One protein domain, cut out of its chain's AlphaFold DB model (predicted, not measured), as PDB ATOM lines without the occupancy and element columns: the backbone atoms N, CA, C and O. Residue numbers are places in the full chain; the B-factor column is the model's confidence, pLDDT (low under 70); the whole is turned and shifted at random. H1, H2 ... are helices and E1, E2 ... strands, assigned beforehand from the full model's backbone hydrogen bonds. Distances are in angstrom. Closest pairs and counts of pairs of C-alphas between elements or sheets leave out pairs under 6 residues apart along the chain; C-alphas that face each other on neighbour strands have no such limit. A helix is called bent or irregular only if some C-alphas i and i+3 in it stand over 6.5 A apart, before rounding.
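This is residues 4 to 101 of the 129 residues of an uncharacterized protein of Oceanospirillaceae bacterium (UniProt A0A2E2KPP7). A strongly twisted sheet of four antiparallel strands is the middle of three layers: H1 covers one face, and the kinked helix H4 covers the other, where the sheet curls round it. H2 only grazes the sheet, and H3 follows E3 at one end of the long axis. The printed part has 98 residues with four named helices and four named strands, in the order E1 E2 H1 H2 E3 H3 H4 E4; the sheet runs E2 E1 E3 E4, and the class is mixed, helices and strands. The whole is compact, with a radius of gyration of the C-alphas of 12.9 A, yet elongated in outline, spanning 41 by 26 by 23 A.

Find C-alpha 4 at (13.113, 34.466, -3.004); from there E1, residues 4 to 12, runs 24.7 A. E2 is residues 19 to 21. H1, residues 36 to 44, begins at C-alpha 36, (7.368, 35.269, -13.159), and is 12.2 A long; H2 is residues 46 to 49. E3, residues 57 to 66, runs 28.1 A, and H3 is residues 67 to 70. H4, residues 75 to 90, is 18.8 A long and irregular, with C-alphas 81 and 84 7.6 A apart and a kink of 58 degrees near residue 82. E4, residues 92 to 98, runs 17.7 A to C-alpha 98 at (-8.528, 23.386, -17.521).

Look first at the inner strands E1 and E3, where N 6 and O 63 are 2.8 A apart. Beside E1 lies E2, its partner in a hairpin, with N 11 and O 20 2.8 A apart; beside E3 lies E4, with N 60 and O 95 2.9 A apart. H1 is on the sheet at a height of 8.4 A and runs along the strands, over E3 and only just not over E1, on which 2 of its C-alphas fall; its closest C-alphas to E1 are Gly 39 and Tyr 7, 5.4 A. H4 is on the opposite face; its closest C-alphas to E3 are Gln 90 and Cys 63, 5.6 A. H3 and H4 are close but not clearly touching, the C-alphas of Leu 70 and Arg 78 being 6.5 A apart. E2, H1 H2 and E3 form a split strand-helix-strand unit, two strands of one sheet joined through helices, with E1 between them in the sheet, and its crossover is right-handed. Every O i to N i+4 pair is within hydrogen-bond range in H1, and 10 of 12 in H4; H2 and H3 are too short for such a pair.

The C-alphas farthest apart are those of Asn 72 and Ser 101, 41.2 A. The printed part has no cut. The link from E2 to H1 is long, and its residues 32 to 33 pair antiparallel with residues 7 to 8 of E1. The mean pLDDT of the printed part is 82.6, with residues 26 to 30, 71 to 73 and 89 under 70.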
ATOM      1  N   LEU A   4      13.055  34.779  -1.584       84.69
ATOM      2  CA  LEU A   4      13.113  34.466  -3.004       84.69
ATOM      3  C   LEU A   4      11.707  34.140  -3.497       84.69
ATOM      4  O   LEU A   4      11.079  33.204  -3.004       84.69
ATOM      5  N   ASP A   5      11.235  34.883  -4.491       87.94
ATOM      6  CA  ASP A   5       9.972  34.560  -5.146       87.94
ATOM      7  C   ASP A   5      10.170  33.372  -6.078       87.94
ATOM      8  O   ASP A   5      11.100  33.335  -6.884       87.94
ATOM      9  N   CYS A   6       9.294  32.388  -5.936       89.19
ATOM     10  CA  CYS A   6       9.362  31.119  -6.631       89.19
ATOM     11  C   CYS A   6       8.005  30.794  -7.246       89.19
ATOM     12  O   CYS A   6       6.959  30.935  -6.610       89.19
ATOM     13  N   TYR A   7       8.033  30.321  -8.482       91.00
ATOM     14  CA  TYR A   7       6.871  30.053  -9.308       91.00
ATOM     15  C   TYR A   7       6.853  28.576  -9.670       91.00
ATOM     16  O   TYR A   7       7.805  28.075 -10.269       91.00
ATOM     17  N   PHE A   8       5.770  27.893  -9.323       90.00
ATOM     18  CA  PHE A   8       5.591  26.461  -9.528       90.00
ATOM     19  C   PHE A   8       4.378  26.194 -10.407       90.00
ATOM     20  O   PHE A   8       3.393  26.937 -10.377       90.00
ATOM     21  N   ILE A   9       4.434  25.097 -11.157       90.62
ATOM     22  CA  ILE A   9       3.257  24.564 -11.833       90.62
ATOM     23  C   ILE A   9       2.630  23.507 -10.930       90.62
ATOM     24  O   ILE A   9       3.305  22.605 -10.434       90.62
ATOM     25  N   GLY A  10       1.329  23.627 -10.713       90.44
ATOM     26  CA  GLY A  10       0.538  22.636 -10.005       90.44
ATOM     27  C   GLY A  10      -0.654  22.179 -10.826       90.44
ATOM     28  O   GLY A  10      -0.950  22.728 -11.892       90.44
ATOM     29  N   HIS A  11      -1.344  21.174 -10.310       90.44
ATOM     30  CA  HIS A  11      -2.613  20.720 -10.834       90.44
ATOM     31  C   HIS A  11      -3.619  20.441  -9.717       90.44
ATOM     32  O   HIS A  11      -3.243  20.149  -8.583       90.44
ATOM     33  N   ILE A  12      -4.901  20.561 -10.052       90.69
ATOM     34  CA  ILE A  12      -6.038  20.176  -9.217       90.69
ATOM     35  C   ILE A  12      -6.779  19.082  -9.979       90.69
ATOM     36  O   ILE A  12      -7.169  19.288 -11.135       90.69
ATOM     37  N   ALA A  13      -6.943  17.914  -9.361       89.50
ATOM     38  CA  ALA A  13      -7.670  16.817  -9.981       89.50
ATOM     39  C   ALA A  13      -9.172  17.133 -10.099       89.50
ATOM     40  O   ALA A  13      -9.722  17.957  -9.367       89.50
ATOM     41  N   GLU A  14      -9.854  16.485 -11.045       87.62
ATOM     42  CA  GLU A  14     -11.283  16.714 -11.259       87.62
ATOM     43  C   GLU A  14     -12.095  16.322 -10.012       87.62
ATOM     44  O   GLU A  14     -12.058  15.178  -9.566       87.62
ATOM     45  N   GLY A  15     -12.831  17.285  -9.452       85.06
ATOM     46  CA  GLY A  15     -13.613  17.097  -8.224       85.06
ATOM     47  C   GLY A  15     -12.822  17.291  -6.927       85.06
ATOM     48  O   GLY A  15     -13.415  17.229  -5.852       85.06
ATOM     49  N   GLU A  16     -11.522  17.573  -7.009       87.19
ATOM     50  CA  GLU A  16     -10.698  17.903  -5.850       87.19
ATOM     51  C   GLU A  16     -10.564  19.418  -5.660       87.19
ATOM     52  O   GLU A  16     -10.767  20.222  -6.571       87.19
ATOM     53  N   THR A  17     -10.216  19.821  -4.440       82.06
ATOM     54  CA  THR A  17      -9.886  21.215  -4.098       82.06
ATOM     55  C   THR A  17      -8.416  21.395  -3.746       82.06
ATOM     56  O   THR A  17      -7.960  22.522  -3.563       82.06
ATOM     57  N   GLN A  18      -7.678  20.293  -3.607       85.19
ATOM     58  CA  GLN A  18      -6.276  20.315  -3.237       85.19
ATOM     59  C   GLN A  18      -5.413  20.458  -4.487       85.19
ATOM     60  O   GLN A  18      -5.598  19.759  -5.479       85.19
ATOM     61  N   VAL A  19      -4.459  21.379  -4.428       87.69
ATOM     62  CA  VAL A  19      -3.439  21.514  -5.463       87.69
ATOM     63  C   VAL A  19      -2.284  20.571  -5.129       87.69
ATOM     64  O   VAL A  19      -1.898  20.428  -3.969       87.69
ATOM     65  N   SER A  20      -1.732  19.947  -6.160       86.56
ATOM     66  CA  SER A  20      -0.498  19.164  -6.112       86.56
ATOM     67  C   SER A  20       0.503  19.734  -7.111       86.56
ATOM     68  O   SER A  20       0.102  20.311  -8.121       86.56
ATOM     69  N   ILE A  21       1.804  19.593  -6.866       86.50
ATOM     70  CA  ILE A  21       2.829  20.029  -7.822       86.50
ATOM     71  C   ILE A  21       2.898  19.047  -8.994       86.50
ATOM     72  O   ILE A  21       2.917  17.830  -8.798       86.50
ATOM     73  N   VAL A  22       2.929  19.561 -10.228       83.50
ATOM     74  CA  VAL A  22       3.024  18.683 -11.401       83.50
ATOM     75  C   VAL A  22       4.435  18.131 -11.560       83.50
ATOM     76  O   VAL A  22       5.431  18.827 -11.358       83.50
ATOM     77  N   LYS A  23       4.523  16.877 -12.005       78.69
ATOM     78  CA  LYS A  23       5.797  16.233 -12.339       78.69
ATOM     79  C   LYS A  23       6.073  16.336 -13.842       78.69
ATOM     80  O   LYS A  23       5.151  16.111 -14.639       78.69
ATOM     81  N   PRO A  24       7.308  16.667 -14.265       78.88
ATOM     82  CA  PRO A  24       7.662  16.647 -15.678       78.88
ATOM     83  C   PRO A  24       7.565  15.244 -16.271       78.88
ATOM     84  O   PRO A  24       7.792  14.243 -15.601       78.88
ATOM     85  N   ILE A  25       7.280  15.173 -17.573       76.56
ATOM     86  CA  ILE A  25       7.135  13.895 -18.288       76.56
ATOM     87  C   ILE A  25       8.478  13.173 -18.460       76.56
ATOM     88  O   ILE A  25       8.534  11.948 -18.468       76.56
ATOM     89  N   ARG A  26       9.569  13.926 -18.647       67.50
ATOM     90  CA  ARG A  26      10.888  13.374 -19.012       67.50
ATOM     91  C   ARG A  26      11.948  13.470 -17.911       67.50
ATOM     92  O   ARG A  26      13.033  12.928 -18.090       67.50
ATOM     93  N   HIS A  27      11.652  14.147 -16.804       64.88
ATOM     94  CA  HIS A  27      12.591  14.379 -15.706       64.88
ATOM     95  C   HIS A  27      11.875  14.287 -14.359       64.88
ATOM     96  O   HIS A  27      10.704  14.642 -14.262       64.88
ATOM     97  N   ASN A  28      12.595  13.836 -13.329       60.84
ATOM     98  CA  ASN A  28      12.038  13.650 -11.987       60.84
ATOM     99  C   ASN A  28      12.036  14.926 -11.131       60.84
ATOM    100  O   ASN A  28      11.363  14.938 -10.106       60.84
ATOM    101  N   ASN A  29      12.762  15.971 -11.537       67.44
ATOM    102  CA  ASN A  29      12.915  17.184 -10.733       67.44
ATOM    103  C   ASN A  29      11.746  18.138 -10.980       67.44
ATOM    104  O   ASN A  29      11.286  18.273 -12.114       67.44
ATOM    105  N   THR A  30      11.287  18.832  -9.944       69.88
ATOM    106  CA  THR A  30      10.174  19.781 -10.053       69.88
ATOM    107  C   THR A  30      10.498  20.895 -11.044       69.88
ATOM    108  O   THR A  30      11.600  21.445 -11.050       69.88
ATOM    109  N   ALA A  31       9.526  21.278 -11.875       72.94
ATOM    110  CA  ALA A  31       9.666  22.482 -12.681       72.94
ATOM    111  C   ALA A  31       9.230  23.706 -11.880       72.94
ATOM    112  O   ALA A  31       8.048  23.886 -11.577       72.94
ATOM    113  N   PHE A  32      10.203  24.555 -11.573       83.12
ATOM    114  CA  PHE A  32       9.993  25.818 -10.888       83.12
ATOM    115  C   PHE A  32      10.863  26.916 -11.500       83.12
ATOM    116  O   PHE A  32      11.791  26.659 -12.268       83.12
ATOM    117  N   SER A  33      10.539  28.160 -11.170       86.38
ATOM    118  CA  SER A  33      11.231  29.350 -11.653       86.38
ATOM    119  C   SER A  33      11.373  30.382 -10.538       86.38
ATOM    120  O   SER A  33      10.497  30.479  -9.691       86.38
ATOM    121  N   PHE A  34      12.424  31.203 -10.573       85.75
ATOM    122  CA  PHE A  34      12.555  32.398  -9.720       85.75
ATOM    123  C   PHE A  34      12.068  33.682 -10.393       85.75
ATOM    124  O   PHE A  34      12.150  34.771  -9.830       85.75
ATOM    125  N   THR A  35      11.600  33.579 -11.634       87.12
ATOM    126  CA  THR A  35      11.052  34.706 -12.384       87.12
ATOM    127  C   THR A  35       9.640  34.392 -12.846       87.12
ATOM    128  O   THR A  35       9.357  33.292 -13.338       87.12
ATOM    129  N   GLU A  36       8.761  35.386 -12.729       88.31
ATOM    130  CA  GLU A  36       7.368  35.269 -13.159       88.31
ATOM    131  C   GLU A  36       7.283  34.948 -14.654       88.31
ATOM    132  O   GLU A  36       6.525  34.078 -15.059       88.31
ATOM    133  N   SER A  37       8.131  35.571 -15.477       87.06
ATOM    134  CA  SER A  37       8.128  35.379 -16.930       87.06
ATOM    135  C   SER A  37       8.450  33.945 -17.360       87.06
ATOM    136  O   SER A  37       7.842  33.436 -18.302       87.06
ATOM    137  N   LEU A  38       9.381  33.270 -16.680       86.69
ATOM    138  CA  LEU A  38       9.661  31.860 -16.949       86.69
ATOM    139  C   LEU A  38       8.582  30.955 -16.332       86.69
ATOM    140  O   LEU A  38       8.226  29.956 -16.949       86.69
ATOM    141  N   GLY A  39       7.999  31.322 -15.185       89.38
ATOM    142  CA  GLY A  39       6.825  30.634 -14.636       89.38
ATOM    143  C   GLY A  39       5.629  30.669 -15.595       89.38
ATOM    144  O   GLY A  39       4.994  29.647 -15.845       89.38
ATOM    145  N   ASP A  40       5.388  31.821 -16.213       89.25
ATOM    146  CA  ASP A  40       4.369  32.028 -17.238       89.25
ATOM    147  C   ASP A  40       4.604  31.173 -18.474       89.25
ATOM    148  O   ASP A  40       3.675  30.536 -18.973       89.25
ATOM    149  N   PHE A  41       5.851  31.108 -18.935       87.00
ATOM    150  CA  PHE A  41       6.226  30.228 -20.032       87.00
ATOM    151  C   PHE A  41       5.945  28.758 -19.680       87.00
ATOM    152  O   PHE A  41       5.247  28.068 -20.422       87.00
ATOM    153  N   LEU A  42       6.412  28.276 -18.522       88.62
ATOM    154  CA  LEU A  42       6.142  26.903 -18.070       88.62
ATOM    155  C   LEU A  42       4.638  26.625 -17.980       88.62
ATOM    156  O   LEU A  42       4.180  25.559 -18.398       88.62
ATOM    157  N   TYR A  43       3.865  27.600 -17.499       89.88
ATOM    158  CA  TYR A  43       2.416  27.514 -17.438       89.88
ATOM    159  C   TYR A  43       1.806  27.402 -18.832       89.88
ATOM    160  O   TYR A  43       0.989  26.521 -19.040       89.88
ATOM    161  N   GLU A  44       2.164  28.232 -19.815       87.88
ATOM    162  CA  GLU A  44       1.622  28.179 -21.189       87.88
ATOM    163  C   GLU A  44       1.818  26.813 -21.867       87.88
ATOM    164  O   GLU A  44       0.905  26.314 -22.534       87.88
ATOM    165  N   PHE A  45       2.948  26.154 -21.609       85.88
ATOM    166  CA  PHE A  45       3.314  24.882 -22.243       85.88
ATOM    167  C   PHE A  45       3.078  23.641 -21.370       85.88
ATOM    168  O   PHE A  45       3.475  22.534 -21.744       85.88
ATOM    169  N   ALA A  46       2.398  23.803 -20.236       87.50
ATOM    170  CA  ALA A  46       2.296  22.773 -19.215       87.50
ATOM    171  C   ALA A  46       1.764  21.416 -19.719       87.50
ATOM    172  O   ALA A  46       2.369  20.386 -19.438       87.50
ATOM    173  N   GLU A  47       0.711  21.393 -20.543       85.12
ATOM    174  CA  GLU A  47       0.098  20.155 -21.060       85.12
ATOM    175  C   GLU A  47       1.038  19.324 -21.950       85.12
ATOM    176  O   GLU A  47       0.757  18.158 -22.218       85.12
ATOM    177  N   LYS A  48       2.129  19.908 -22.464       80.94
ATOM    178  CA  LYS A  48       3.115  19.194 -23.293       80.94
ATOM    179  C   LYS A  48       4.324  18.704 -22.501       80.94
ATOM    180  O   LYS A  48       5.031  17.820 -22.983       80.94
ATOM    181  N   HIS A  49       4.571  19.271 -21.321       82.00
ATOM    182  CA  HIS A  49       5.784  19.015 -20.542       82.00
ATOM    183  C   HIS A  49       5.522  18.361 -19.184       82.00
ATOM    184  O   HIS A  49       6.439  17.742 -18.642       82.00
ATOM    185  N   PHE A  50       4.292  18.427 -18.672       82.94
ATOM    186  CA  PHE A  50       3.893  17.878 -17.379       82.94
ATOM    187  C   PHE A  50       2.766  16.860 -17.514       82.94
ATOM    188  O   PHE A  50       1.914  16.964 -18.398       82.94
ATOM    189  N   TYR A  51       2.741  15.886 -16.606       76.75
ATOM    190  CA  TYR A  51       1.626  14.952 -16.510       76.75
ATOM    191  C   TYR A  51       0.380  15.671 -15.988       76.75
ATOM    192  O   TYR A  51       0.299  15.984 -14.805       76.75
ATOM    193  N   CYS A  52      -0.583  15.911 -16.876       79.19
ATOM    194  CA  CYS A  52      -1.908  16.432 -16.543       79.19
ATOM    195  C   CYS A  52      -2.957  15.576 -17.261       79.19
ATOM    196  O   CYS A  52      -2.823  15.313 -18.463       79.19
ATOM    197  N   LYS A  53      -4.004  15.141 -16.563       80.25
ATOM    198  CA  LYS A  53      -5.126  14.430 -17.198       80.25
ATOM    199  C   LYS A  53      -6.139  15.425 -17.758       80.25
ATOM    200  O   LYS A  53      -6.280  16.550 -17.284       80.25
ATOM    201  N   LYS A  54      -6.886  15.001 -18.780       79.06
ATOM    202  CA  LYS A  54      -8.021  15.777 -19.298       79.06
ATOM    203  C   LYS A  54      -9.013  16.032 -18.157       79.06
ATOM    204  O   LYS A  54      -9.388  15.087 -17.477       79.06
ATOM    205  N   GLY A  55      -9.459  17.278 -18.010       79.25
ATOM    206  CA  GLY A  55     -10.422  17.671 -16.974       79.25
ATOM    207  C   GLY A  55      -9.779  18.204 -15.694       79.25
ATOM    208  O   GLY A  55     -10.430  18.969 -14.985       79.25
ATOM    209  N   GLU A  56      -8.498  17.903 -15.455       90.19
ATOM    210  CA  GLU A  56      -7.724  18.530 -14.383       90.19
ATOM    211  C   GLU A  56      -7.521  20.016 -14.664       90.19
ATOM    212  O   GLU A  56      -7.625  20.484 -15.802       90.19
ATOM    213  N   GLU A  57      -7.200  20.771 -13.626       92.12
ATOM    214  CA  GLU A  57      -6.860  22.176 -13.762       92.12
ATOM    215  C   GLU A  57      -5.388  22.392 -13.516       92.12
ATOM    216  O   GLU A  57      -4.869  21.990 -12.488       92.12
ATOM    217  N   ILE A  58      -4.732  23.066 -14.448       92.19
ATOM    218  CA  ILE A  58      -3.350  23.503 -14.324       92.19
ATOM    219  C   ILE A  58      -3.356  24.861 -13.641       92.19
ATOM    220  O   ILE A  58      -4.122  25.754 -14.023       92.19
ATOM    221  N   VAL A  59      -2.471  25.029 -12.665       92.81
ATOM    222  CA  VAL A  59      -2.311  26.267 -11.907       92.81
ATOM    223  C   VAL A  59      -0.864  26.748 -11.922       92.81
ATOM    224  O   VAL A  59       0.070  25.949 -11.892       92.81
ATOM    225  N   LEU A  60      -0.687  28.066 -11.968       93.12
ATOM    226  CA  LEU A  60       0.581  28.733 -11.674       93.12
ATOM    227  C   LEU A  60       0.519  29.244 -10.239       93.12
ATOM    228  O   LEU A  60      -0.400  29.990  -9.897       93.12
ATOM    229  N   ILE A  61       1.488  28.856  -9.424       92.25
ATOM    230  CA  ILE A  61       1.539  29.156  -7.995       92.25
ATOM    231  C   ILE A  61       2.764  30.024  -7.742       92.25
ATOM    232  O   ILE A  61       3.866  29.629  -8.109       92.25
ATOM    233  N   ALA A  62       2.585  31.170  -7.096       92.00
ATOM    234  CA  ALA A  62       3.682  31.952  -6.543       92.00
ATOM    235  C   ALA A  62       3.834  31.659  -5.052       92.00
ATOM    236  O   ALA A  62       2.847  31.591  -4.322       92.00
ATOM    237  N   CYS A  63       5.067  31.514  -4.594       89.81
ATOM    238  CA  CYS A  63       5.413  31.401  -3.184       89.81
ATOM    239  C   CYS A  63       6.701  32.179  -2.910       89.81
ATOM    240  O   CYS A  63       7.455  32.494  -3.830       89.81
ATOM    241  N   SER A  64       6.942  32.505  -1.645       87.12
ATOM    242  CA  SER A  64       8.122  33.255  -1.226       87.12
ATOM    243  C   SER A  64       8.917  32.399  -0.249       87.12
ATOM    244  O   SER A  64       8.427  32.084   0.829       87.12
ATOM    245  N   ILE A  65      10.123  31.991  -0.630       84.75
ATOM    246  CA  ILE A  65      10.958  31.079   0.157       84.75
ATOM    247  C   ILE A  65      12.027  31.892   0.882       84.75
ATOM    248  O   ILE A  65      12.691  32.728   0.269       84.75
ATOM    249  N   ASP A  66      12.220  31.658   2.180       83.81
ATOM    250  CA  ASP A  66      13.353  32.239   2.902       83.81
ATOM    251  C   ASP A  66      14.655  31.573   2.432       83.81
ATOM    252  O   ASP A  66      14.817  30.353   2.485       83.81
ATOM    253  N   ARG A  67      15.601  32.384   1.964       78.44
ATOM    254  CA  ARG A  67      16.898  31.948   1.445       78.44
ATOM    255  C   ARG A  67      17.681  31.129   2.471       78.44
ATOM    256  O   ARG A  67      18.398  30.217   2.077       78.44
ATOM    257  N   ARG A  68      17.515  31.406   3.767       80.44
ATOM    258  CA  ARG A  68      18.196  30.674   4.847       80.44
ATOM    259  C   ARG A  68      17.732  29.222   4.954       80.44
ATOM    260  O   ARG A  68      18.464  28.386   5.469       80.44
ATOM    261  N   GLU A  69      16.536  28.895   4.456       74.56
ATOM    262  CA  GLU A  69      16.041  27.510   4.412       74.56
ATOM    263  C   GLU A  69      16.744  26.641   3.358       74.56
ATOM    264  O   GLU A  69      16.544  25.418   3.331       74.56
ATOM    265  N   LEU A  70      17.548  27.277   2.501       73.25
ATOM    266  CA  LEU A  70      18.241  26.681   1.365       73.25
ATOM    267  C   LEU A  70      19.758  26.573   1.600       73.25
ATOM    268  O   LEU A  70      20.457  25.987   0.776       73.25
ATOM    269  N   ASP A  71      20.269  27.094   2.720       65.56
ATOM    270  CA  ASP A  71      21.680  26.990   3.083       65.56
ATOM    271  C   ASP A  71      21.966  25.595   3.691       65.56
ATOM    272  O   ASP A  71      21.275  25.157   4.613       65.56
ATOM    273  N   ASN A  72      23.021  24.922   3.199       64.31
ATOM    274  CA  ASN A  72      23.632  23.654   3.674       64.31
ATOM    275  C   ASN A  72      23.277  22.327   2.960       64.31
ATOM    276  O   ASN A  72      23.842  21.298   3.329       64.31
ATOM    277  N   VAL A  73      22.430  22.310   1.926       64.56
ATOM    278  CA  VAL A  73      22.145  21.113   1.091       64.56
ATOM    279  C   VAL A  73      22.130  21.519  -0.386       64.56
ATOM    280  O   VAL A  73      22.006  22.706  -0.685       64.56
ATOM    281  N   ASP A  74      22.272  20.565  -1.316       77.38
ATOM    282  CA  ASP A  74      21.975  20.820  -2.729       77.38
ATOM    283  C   ASP A  74      20.605  21.502  -2.859       77.38
ATOM    284  O   ASP A  74      19.562  20.980  -2.456       77.38
ATOM    285  N   PHE A  75      20.648  22.714  -3.393       75.00
ATOM    286  CA  PHE A  75      19.537  23.646  -3.456       75.00
ATOM    287  C   PHE A  75      18.313  23.053  -4.159       75.00
ATOM    288  O   PHE A  75      17.183  23.224  -3.703       75.00
ATOM    289  N   LEU A  76      18.545  22.329  -5.261       76.56
ATOM    290  CA  LEU A  76      17.485  21.692  -6.040       76.56
ATOM    291  C   LEU A  76      16.811  20.582  -5.237       76.56
ATOM    292  O   LEU A  76      15.586  20.550  -5.148       76.56
ATOM    293  N   SER A  77      17.614  19.741  -4.581       77.50
ATOM    294  CA  SER A  77      17.122  18.680  -3.702       77.50
ATOM    295  C   SER A  77      16.250  19.243  -2.574       77.50
ATOM    296  O   SER A  77      15.177  18.715  -2.287       77.50
ATOM    297  N   ARG A  78      16.651  20.374  -1.979       80.56
ATOM    298  CA  ARG A  78      15.885  21.024  -0.907       80.56
ATOM    299  C   ARG A  78      14.544  21.586  -1.379       80.56
ATOM    300  O   ARG A  78      13.560  21.515  -0.642       80.56
ATOM    301  N   ILE A  79      14.503  22.162  -2.580       79.81
ATOM    302  CA  ILE A  79      13.255  22.647  -3.179       79.81
ATOM    303  C   ILE A  79      12.328  21.478  -3.493       79.81
ATOM    304  O   ILE A  79      11.150  21.560  -3.161       79.81
ATOM    305  N   ASP A  80      12.845  20.385  -4.054       79.19
ATOM    306  CA  ASP A  80      12.044  19.190  -4.328       79.19
ATOM    307  C   ASP A  80      11.444  18.610  -3.035       79.19
ATOM    308  O   ASP A  80      10.231  18.406  -2.973       79.19
ATOM    309  N   GLU A  81      12.246  18.447  -1.973       78.31
ATOM    310  CA  GLU A  81      11.795  17.945  -0.662       78.31
ATOM    311  C   GLU A  81      10.681  18.786  -0.027       78.31
ATOM    312  O   GLU A  81       9.777  18.249   0.615       78.31
ATOM    313  N   LYS A  82      10.772  20.114  -0.150       77.56
ATOM    314  CA  LYS A  82       9.873  21.048   0.540       77.56
ATOM    315  C   LYS A  82       8.804  21.672  -0.351       77.56
ATOM    316  O   LYS A  82       7.977  22.423   0.162       77.56
ATOM    317  N   SER A  83       8.786  21.369  -1.645       76.94
ATOM    318  CA  SER A  83       7.847  21.936  -2.623       76.94
ATOM    319  C   SER A  83       6.387  21.839  -2.158       76.94
ATOM    320  O   SER A  83       5.679  22.847  -2.140       76.94
ATOM    321  N   ASP A  84       5.975  20.670  -1.663       76.12
ATOM    322  CA  ASP A  84       4.633  20.438  -1.116       76.12
ATOM    323  C   ASP A  84       4.326  21.300   0.119       76.12
ATOM    324  O   ASP A  84       3.193  21.755   0.291       76.12
ATOM    325  N   TYR A  85       5.317  21.536   0.984       77.19
ATOM    326  CA  TYR A  85       5.175  22.391   2.165       77.19
ATOM    327  C   TYR A  85       5.063  23.869   1.773       77.19
ATOM    328  O   TYR A  85       4.145  24.557   2.220       77.19
ATOM    329  N   TYR A  86       5.954  24.348   0.899       73.62
ATOM    330  CA  TYR A  86       5.945  25.737   0.433       73.62
ATOM    331  C   TYR A  86       4.630  26.092  -0.259       73.62
ATOM    332  O   TYR A  86       4.086  27.175  -0.041       73.62
ATOM    333  N   PHE A  87       4.082  25.161  -1.042       72.12
ATOM    334  CA  PHE A  87       2.782  25.331  -1.671       72.12
ATOM    335  C   PHE A  87       1.639  25.383  -0.637       72.12
ATOM    336  O   PHE A  87       0.829  26.309  -0.696       72.12
ATOM    337  N   LYS A  88       1.560  24.427   0.303       72.19
ATOM    338  CA  LYS A  88       0.416  24.316   1.231       72.19
ATOM    339  C   LYS A  88       0.292  25.502   2.182       72.19
ATOM    340  O   LYS A  88      -0.823  25.927   2.465       72.19
ATOM    341  N   GLU A  89       1.416  26.028   2.653       69.25
ATOM    342  CA  GLU A  89       1.426  27.073   3.682       69.25
ATOM    343  C   GLU A  89       1.528  28.492   3.099       69.25
ATOM    344  O   GLU A  89       1.090  29.450   3.735       69.25
ATOM    345  N   GLN A  90       2.130  28.662   1.912       71.38
ATOM    346  CA  GLN A  90       2.523  29.989   1.403       71.38
ATOM    347  C   GLN A  90       2.205  30.220  -0.084       71.38
ATOM    348  O   GLN A  90       2.507  31.290  -0.620       71.38
ATOM    349  N   GLY A  91       1.610  29.241  -0.771       83.50
ATOM    350  CA  GLY A  91       1.312  29.321  -2.197       83.50
ATOM    351  C   GLY A  91       0.084  30.178  -2.511       83.50
ATOM    352  O   GLY A  91      -1.008  29.936  -2.003       83.50
ATOM    353  N   THR A  92       0.233  31.141  -3.418       90.75
ATOM    354  CA  THR A  92      -0.871  31.902  -4.019       90.75
ATOM    355  C   THR A  92      -1.054  31.485  -5.474       90.75
ATOM    356  O   THR A  92      -0.115  31.551  -6.265       90.75
ATOM    357  N   ILE A  93      -2.267  31.077  -5.858       92.06
ATOM    358  CA  ILE A  93      -2.582  30.754  -7.257       92.06
ATOM    359  C   ILE A  93      -2.699  32.056  -8.055       92.06
ATOM    360  O   ILE A  93      -3.607  32.851  -7.821       92.06
ATOM    361  N   LEU A  94      -1.807  32.249  -9.027       92.62
ATOM    362  CA  LEU A  94      -1.812  33.404  -9.927       92.62
ATOM    363  C   LEU A  94      -2.681  33.174 -11.165       92.62
ATOM    364  O   LEU A  94      -3.373  34.078 -11.632       92.62
ATOM    365  N   LYS A  95      -2.620  31.966 -11.734       93.69
ATOM    366  CA  LYS A  95      -3.336  31.592 -12.964       93.69
ATOM    367  C   LYS A  95      -3.904  30.187 -12.823       93.69
ATOM    368  O   LYS A  95      -3.297  29.339 -12.177       93.69
ATOM    369  N   ARG A  96      -5.054  29.944 -13.452       93.69
ATOM    370  CA  ARG A  96      -5.753  28.652 -13.465       93.69
ATOM    371  C   ARG A  96      -6.400  28.421 -14.825       93.69
ATOM    372  O   ARG A  96      -6.974  29.350 -15.394       93.69
ATOM    373  N   ARG A  97      -6.326  27.194 -15.342       91.19
ATOM    374  CA  ARG A  97      -7.066  26.766 -16.540       91.19
ATOM    375  C   ARG A  97      -7.315  25.268 -16.535       91.19
ATOM    376  O   ARG A  97      -6.533  24.522 -15.963       91.19
ATOM    377  N   LYS A  98      -8.334  24.817 -17.262       90.62
ATOM    378  CA  LYS A  98      -8.528  23.386 -17.521       90.62
ATOM    379  C   LYS A  98      -7.473  22.854 -18.490       90.62
ATOM    380  O   LYS A  98      -7.197  23.479 -19.517       90.62
ATOM    381  N   ALA A  99      -6.920  21.693 -18.165       87.69
ATOM    382  CA  ALA A  99      -6.047  20.928 -19.027       87.69
ATOM    383  C   ALA A  99      -6.838  20.419 -20.232       87.69
ATOM    384  O   ALA A  99      -7.905  19.802 -20.113       87.69
ATOM    385  N   ILE A 100      -6.289  20.676 -21.413       83.69
ATOM    386  CA  ILE A 100      -6.803  20.142 -22.669       83.69
ATOM    387  C   ILE A 100      -6.037  18.851 -22.964       83.69
ATOM    388  O   ILE A 100      -4.838  18.771 -22.711       83.69
ATOM    389  N   SER A 101      -6.719  17.844 -23.512       76.44
ATOM    390  CA  SER A 101      -6.064  16.599 -23.931       76.44
ATOM    391  C   SER A 101      -4.860  16.878 -24.841       76.44
ATOM    392  O   SER A 101      -4.967  17.674 -25.787       76.44
TER     393      SER A 101